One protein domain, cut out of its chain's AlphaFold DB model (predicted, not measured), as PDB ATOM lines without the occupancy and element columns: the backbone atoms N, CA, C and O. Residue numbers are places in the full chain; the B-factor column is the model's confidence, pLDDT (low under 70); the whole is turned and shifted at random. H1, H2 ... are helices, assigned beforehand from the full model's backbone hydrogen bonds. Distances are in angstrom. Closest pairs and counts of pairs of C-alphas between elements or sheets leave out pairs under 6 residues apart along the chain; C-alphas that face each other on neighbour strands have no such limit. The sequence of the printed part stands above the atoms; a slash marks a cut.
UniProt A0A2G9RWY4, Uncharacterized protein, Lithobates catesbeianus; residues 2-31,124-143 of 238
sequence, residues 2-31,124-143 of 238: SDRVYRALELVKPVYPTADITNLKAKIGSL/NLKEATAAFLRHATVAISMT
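AT A GLANCE: This is residues 2 to 31 and 124 to 143 of the 238 residues of an uncharacterized protein of Lithobates catesbeianus (UniProt A0A2G9RWY4). The longest helix, H3, runs side by side with H1 at a shallow angle and the opposite way, and H2 starts beside H1 and runs off crosswise to it, well away from H3. H1 is the one helix that touches both others, and the contacts are few, with 5 pairs of C-alphas within 8 A between H1 and H2 and 3 between H1 and H3. The printed part has 50 residues with three named helices, in the order H1, H2, H3, and no named strand; its class is all helix. The whole is compact, with a radius of gyration of the C-alphas of 11.1 A and spans of 30 by 26 by 19 A.

IN THESE COORDINATES: H3, residues 124 to 141, is 25.3 A from first to last C-alpha, from (-31.066, 23.179, 21.054) to (-19.899, 1.965, 13.028). H1, residues 2 to 12, is 15.7 A long and begins at C-alpha 2, (-29.696, -6.197, 27.130). H2, residues 21 to 31, is 15.6 A long.

HOW THE PARTS SIT: H3 and H1 only just touch, with 3 pairs of C-alphas within 8 A; H3 does so with residues 132 to 135 alone. Their closest C-alphas are those of Phe 132 and Leu 11, 6.7 A apart. They stand at a shallow tilt of 25 degrees, opposite ways. H1 and H2 touch, their closest C-alphas being those of Leu 9 and Ile 21, 6.7 A apart. Their lines are about perpendicular, at 88 degrees. H2 and H3 are apart. In H1, H2 and H3 every O i to N i+4 pair is within hydrogen-bond range.

THE WHOLE: The two C-alphas farthest apart are those of Asn 124 and Thr 143, at 30.3 A. Residues 32 to 123 are not printed; across this cut, between H2 and H3, C-alphas 31 and 124 are 26.2 A apart. The link from H1 to H2, 8 residues, is short. The mean pLDDT of the printed part is 78.4, and residues 2, 124 and 140 to 143 are under 70.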
ATOM      1  N   SER A   2     -29.171  -7.207  26.190       60.91
ATOM      2  CA  SER A   2     -29.696  -6.197  27.130       60.91
ATOM      3  C   SER A   2     -28.859  -4.914  27.240       60.91
ATOM      4  O   SER A   2     -29.432  -3.831  27.181       60.91
ATOM      5  N   ASP A   3     -27.526  -5.008  27.307       71.50
ATOM      6  CA  ASP A   3     -26.650  -3.841  27.536       71.50
ATOM      7  C   ASP A   3     -26.805  -2.746  26.462       71.50
ATOM      8  O   ASP A   3     -26.943  -1.560  26.759       71.50
ATOM      9  N   ARG A   4     -26.924  -3.151  25.192       74.25
ATOM     10  CA  ARG A   4     -27.088  -2.226  24.058       74.25
ATOM     11  C   ARG A   4     -28.416  -1.458  24.102       74.25
ATOM     12  O   ARG A   4     -28.462  -0.302  23.694       74.25
ATOM     13  N   VAL A   5     -29.486  -2.070  24.620       74.94
ATOM     14  CA  VAL A   5     -30.808  -1.428  24.746       74.94
ATOM     15  C   VAL A   5     -30.812  -0.399  25.877       74.94
ATOM     16  O   VAL A   5     -31.362   0.687  25.705       74.94
ATOM     17  N   TYR A   6     -30.155  -0.699  27.001       80.25
ATOM     18  CA  TYR A   6     -30.007   0.254  28.105       80.25
ATOM     19  C   TYR A   6     -29.120   1.442  27.720       80.25
ATOM     20  O   TYR A   6     -29.509   2.583  27.962       80.25
ATOM     21  N   ARG A   7     -28.006   1.202  27.013       76.31
ATOM     22  CA  ARG A   7     -27.179   2.282  26.450       76.31
ATOM     23  C   ARG A   7     -27.949   3.163  25.468       76.31
ATOM     24  O   ARG A   7     -27.843   4.384  25.513       76.31
ATOM     25  N   ALA A   8     -28.740   2.559  24.584       75.00
ATOM     26  CA  ALA A   8     -29.554   3.311  23.637       75.00
ATOM     27  C   ALA A   8     -30.629   4.153  24.350       75.00
ATOM     28  O   ALA A   8     -30.841   5.304  23.981       75.00
ATOM     29  N   LEU A   9     -31.253   3.631  25.410       82.62
ATOM     30  CA  LEU A   9     -32.189   4.400  26.231       82.62
ATOM     31  C   LEU A   9     -31.511   5.608  26.896       82.62
ATOM     32  O   LEU A   9     -32.072   6.702  26.907       82.62
ATOM     33  N   GLU A  10     -30.302   5.425  27.423       83.50
ATOM     34  CA  GLU A  10     -29.512   6.488  28.051       83.50
ATOM     35  C   GLU A  10     -29.164   7.614  27.065       83.50
ATOM     36  O   GLU A  10     -29.269   8.790  27.409       83.50
ATOM     37  N   LEU A  11     -28.870   7.268  25.808       82.12
ATOM     38  CA  LEU A  11     -28.632   8.234  24.731       82.12
ATOM     39  C   LEU A  11     -29.902   8.968  24.277       82.12
ATOM     40  O   LEU A  11     -29.824  10.121  23.854       82.12
ATOM     41  N   VAL A  12     -31.068   8.321  24.340       82.19
ATOM     42  CA  VAL A  12     -32.341   8.901  23.877       82.19
ATOM     43  C   VAL A  12     -32.964   9.834  24.923       82.19
ATOM     44  O   VAL A  12     -33.579  10.833  24.545       82.19
ATOM     45  N   LYS A  13     -32.778   9.577  26.225       82.75
ATOM     46  CA  LYS A  13     -33.388  10.350  27.331       82.75
ATOM     47  C   LYS A  13     -33.205  11.879  27.260       82.75
ATOM     48  O   LYS A  13     -34.171  12.587  27.540       82.75
ATOM     49  N   PRO A  14     -32.042  12.436  26.876       80.88
ATOM     50  CA  PRO A  14     -31.881  13.887  26.743       80.88
ATOM     51  C   PRO A  14     -32.744  14.515  25.635       80.88
ATOM     52  O   PRO A  14     -33.100  15.689  25.722       80.88
ATOM     53  N   VAL A  15     -33.075  13.747  24.590       79.38
ATOM     54  CA  VAL A  15     -33.865  14.201  23.432       79.38
ATOM     55  C   VAL A  15     -35.350  13.885  23.622       79.38
ATOM     56  O   VAL A  15     -36.212  14.678  23.243       79.38
ATOM     57  N   TYR A  16     -35.652  12.748  24.246       78.69
ATOM     58  CA  TYR A  16     -37.000  12.297  24.558       78.69
ATOM     59  C   TYR A  16     -37.039  11.759  25.999       78.69
ATOM     60  O   TYR A  16     -36.815  10.570  26.226       78.69
ATOM     61  N   PRO A  17     -37.308  12.622  26.999       84.25
ATOM     62  CA  PRO A  17     -37.232  12.250  28.418       84.25
ATOM     63  C   PRO A  17     -38.236  11.177  28.836       84.25
ATOM     64  O   PRO A  17     -38.020  10.473  29.817       84.25
ATOM     65  N   THR A  18     -39.331  11.054  28.088       88.56
ATOM     66  CA  THR A  18     -40.381  10.051  28.279       88.56
ATOM     67  C   THR A  18     -40.082   8.733  27.560       88.56
ATOM     68  O   THR A  18     -40.926   7.841  27.569       88.56
ATOM     69  N   ALA A  19     -38.909   8.594  26.926       84.31
ATOM     70  CA  ALA A  19     -38.481   7.335  26.333       84.31
ATOM     71  C   ALA A  19     -38.378   6.249  27.404       84.31
ATOM     72  O   ALA A  19     -37.704   6.426  28.422       84.31
ATOM     73  N   ASP A  20     -38.971   5.096  27.121       87.69
ATOM     74  CA  ASP A  20     -38.805   3.878  27.893       87.69
ATOM     75  C   ASP A  20     -38.340   2.725  26.989       87.69
ATOM     76  O   ASP A  20     -38.269   2.822  25.758       87.69
ATOM     77  N   ILE A  21     -37.976   1.611  27.622       84.44
ATOM     78  CA  ILE A  21     -37.475   0.421  26.923       84.44
ATOM     79  C   ILE A  21     -38.536  -0.123  25.959       84.44
ATOM     80  O   ILE A  21     -38.198  -0.611  24.881       84.44
ATOM     81  N   THR A  22     -39.810  -0.022  26.339       86.62
ATOM     82  CA  THR A  22     -40.959  -0.498  25.567       86.62
ATOM     83  C   THR A  22     -41.070   0.239  24.236       86.62
ATOM     84  O   THR A  22     -41.109  -0.390  23.177       86.62
ATOM     85  N   ASN A  23     -41.034   1.573  24.267       83.88
ATOM     86  CA  ASN A  23     -41.106   2.419  23.083       83.88
ATOM     87  C   ASN A  23     -39.906   2.198  22.151       83.88
ATOM     88  O   ASN A  23     -40.069   2.065  20.935       83.88
ATOM     89  N   LEU A  24     -38.702   2.081  22.722       82.81
ATOM     90  CA  LEU A  24     -37.479   1.864  21.955       82.81
ATOM     91  C   LEU A  24     -37.479   0.498  21.251       82.81
ATOM     92  O   LEU A  24     -37.152   0.413  20.066       82.81
ATOM     93  N   LYS A  25     -37.904  -0.563  21.947       82.06
ATOM     94  CA  LYS A  25     -38.049  -1.902  21.358       82.06
ATOM     95  C   LYS A  25     -39.058  -1.914  20.211       82.06
ATOM     96  O   LYS A  25     -38.753  -2.464  19.155       82.06
ATOM     97  N   ALA A  26     -40.213  -1.268  20.384       82.12
ATOM     98  CA  ALA A  26     -41.234  -1.179  19.342       82.12
ATOM     99  C   ALA A  26     -40.718  -0.450  18.088       82.12
ATOM    100  O   ALA A  26     -40.929  -0.907  16.964       82.12
ATOM    101  N   LYS A  27     -39.974   0.650  18.267       79.62
ATOM    102  CA  LYS A  27     -39.412   1.418  17.149       79.62
ATOM    103  C   LYS A  27     -38.328   0.650  16.391       79.62
ATOM    104  O   LYS A  27     -38.326   0.662  15.163       79.62
ATOM    105  N   ILE A  28     -37.439  -0.043  17.108       80.62
ATOM    106  CA  ILE A  28     -36.413  -0.910  16.507       80.62
ATOM    107  C   ILE A  28     -37.067  -2.062  15.731       80.62
ATOM    108  O   ILE A  28     -36.601  -2.400  14.646       80.62
ATOM    109  N   GLY A  29     -38.150  -2.638  16.264       76.62
ATOM    110  CA  GLY A  29     -38.940  -3.660  15.573       76.62
ATOM    111  C   GLY A  29     -39.550  -3.138  14.272       76.62
ATOM    112  O   GLY A  29     -39.353  -3.739  13.224       76.62
ATOM    113  N   SER A  30     -40.196  -1.970  14.312       78.19
ATOM    114  CA  SER A  30     -40.814  -1.347  13.134       78.19
ATOM    115  C   SER A  30     -39.815  -1.026  12.015       78.19
ATOM    116  O   SER A  30     -40.130  -1.241  10.850       78.19
ATOM    117  N   LEU A  31     -38.607  -0.558  12.346       73.69
ATOM    118  CA  LEU A  31     -37.556  -0.281  11.353       73.69
ATOM    119  C   LEU A  31     -36.994  -1.550  10.699       73.69
ATOM    120  O   LEU A  31     -36.431  -1.481   9.611       73.69
ATOM    121  N   ASN A 124     -31.477  24.177  20.058       66.75
ATOM    122  CA  ASN A 124     -31.066  23.179  21.054       66.75
ATOM    123  C   ASN A 124     -31.568  21.764  20.711       66.75
ATOM    124  O   ASN A 124     -30.826  20.805  20.869       66.75
ATOM    125  N   LEU A 125     -32.807  21.623  20.214       79.94
ATOM    126  CA  LEU A 125     -33.342  20.323  19.792       79.94
ATOM    127  C   LEU A 125     -32.605  19.780  18.562       79.94
ATOM    128  O   LEU A 125     -32.202  18.627  18.564       79.94
ATOM    129  N   LYS A 126     -32.384  20.607  17.532       80.62
ATOM    130  CA  LYS A 126     -31.623  20.195  16.340       80.62
ATOM    131  C   LYS A 126     -30.189  19.795  16.683       80.62
ATOM    132  O   LYS A 126     -29.687  18.817  16.140       80.62
ATOM    133  N   GLU A 127     -29.544  20.528  17.580       82.25
ATOM    134  CA  GLU A 127     -28.185  20.243  18.032       82.25
ATOM    135  C   GLU A 127     -28.115  18.966  18.877       82.25
ATOM    136  O   GLU A 127     -27.237  18.135  18.645       82.25
ATOM    137  N   ALA A 128     -29.086  18.745  19.770       77.94
ATOM    138  CA  ALA A 128     -29.215  17.507  20.535       77.94
ATOM    139  C   ALA A 128     -29.504  16.298  19.630       77.94
ATOM    140  O   ALA A 128     -28.879  15.253  19.788       77.94
ATOM    141  N   THR A 129     -30.377  16.444  18.628       81.94
ATOM    142  CA  THR A 129     -30.626  15.402  17.622       81.94
ATOM    143  C   THR A 129     -29.375  15.120  16.795       81.94
ATOM    144  O   THR A 129     -29.048  13.961  16.562       81.94
ATOM    145  N   ALA A 130     -28.630  16.148  16.383       81.31
ATOM    146  CA  ALA A 130     -27.374  15.964  15.662       81.31
ATOM    147  C   ALA A 130     -26.312  15.274  16.534       81.31
ATOM    148  O   ALA A 130     -25.593  14.407  16.045       81.31
ATOM    149  N   ALA A 131     -26.219  15.620  17.821       80.44
ATOM    150  CA  ALA A 131     -25.337  14.946  18.771       80.44
ATOM    151  C   ALA A 131     -25.727  13.477  18.961       80.44
ATOM    152  O   ALA A 131     -24.869  12.603  18.871       80.44
ATOM    153  N   PHE A 132     -27.020  13.201  19.131       86.56
ATOM    154  CA  PHE A 132     -27.558  11.848  19.208       86.56
ATOM    155  C   PHE A 132     -27.230  11.031  17.955       86.56
ATOM    156  O   PHE A 132     -26.708   9.927  18.072       86.56
ATOM    157  N   LEU A 133     -27.468  11.584  16.762       86.25
ATOM    158  CA  LEU A 133     -27.157  10.915  15.499       86.25
ATOM    159  C   LEU A 133     -25.662  10.621  15.375       86.25
ATOM    160  O   LEU A 133     -25.311   9.499  15.038       86.25
ATOM    161  N   ARG A 134     -24.776  11.565  15.729       81.25
ATOM    162  CA  ARG A 134     -23.324  11.310  15.751       81.25
ATOM    163  C   ARG A 134     -22.961  10.170  16.704       81.25
ATOM    164  O   ARG A 134     -22.205   9.284  16.318       81.25
ATOM    165  N   HIS A 135     -23.515  10.157  17.916       77.06
ATOM    166  CA  HIS A 135     -23.273   9.082  18.883       77.06
ATOM    167  C   HIS A 135     -23.814   7.731  18.408       77.06
ATOM    168  O   HIS A 135     -23.129   6.721  18.552       77.06
ATOM    169  N   ALA A 136     -25.001   7.708  17.802       73.38
ATOM    170  CA  ALA A 136     -25.584   6.506  17.222       73.38
ATOM    171  C   ALA A 136     -24.741   5.990  16.049       73.38
ATOM    172  O   ALA A 136     -24.442   4.802  15.991       73.38
ATOM    173  N   THR A 137     -24.287   6.874  15.156       72.50
ATOM    174  CA  THR A 137     -23.395   6.512  14.050       72.50
ATOM    175  C   THR A 137     -22.092   5.923  14.570       72.50
ATOM    176  O   THR A 137     -21.684   4.880  14.074       72.50
ATOM    177  N   VAL A 138     -21.467   6.514  15.592       71.44
ATOM    178  CA  VAL A 138     -20.270   5.935  16.224       71.44
ATOM    179  C   VAL A 138     -20.587   4.559  16.811       71.44
ATOM    180  O   VAL A 138     -19.889   3.605  16.504       71.44
ATOM    181  N   ALA A 139     -21.675   4.409  17.568       71.06
ATOM    182  CA  ALA A 139     -22.046   3.133  18.181       71.06
ATOM    183  C   ALA A 139     -22.345   2.016  17.161       71.06
ATOM    184  O   ALA A 139     -22.075   0.853  17.440       71.06
ATOM    185  N   ILE A 140     -22.896   2.357  15.994       68.25
ATOM    186  CA  ILE A 140     -23.224   1.402  14.922       68.25
ATOM    187  C   ILE A 140     -22.006   1.118  14.028       68.25
ATOM    188  O   ILE A 140     -21.857   0.005  13.533       68.25
ATOM    189  N   SER A 141     -21.134   2.108  13.819       66.50
ATOM    190  CA  SER A 141     -19.899   1.965  13.028       66.50
ATOM    191  C   SER A 141     -18.731   1.382  13.820       66.50
ATOM    192  O   SER A 141     -17.707   1.042  13.225       66.50
ATOM    193  N   MET A 142     -18.884   1.217  15.139       66.38
ATOM    194  CA  MET A 142     -18.014   0.370  15.947       66.38
ATOM    195  C   MET A 142     -18.152  -1.064  15.437       66.38
ATOM    196  O   MET A 142     -19.048  -1.815  15.819       66.38
ATOM    197  N   THR A 143     -17.262  -1.423  14.519       66.31
ATOM    198  CA  THR A 143     -17.045  -2.807  14.122       66.31
ATOM    199  C   THR A 143     -16.653  -3.574  15.383       66.31
ATOM    200  O   THR A 143     -15.745  -3.125  16.090       66.31
TER     201      THR A 143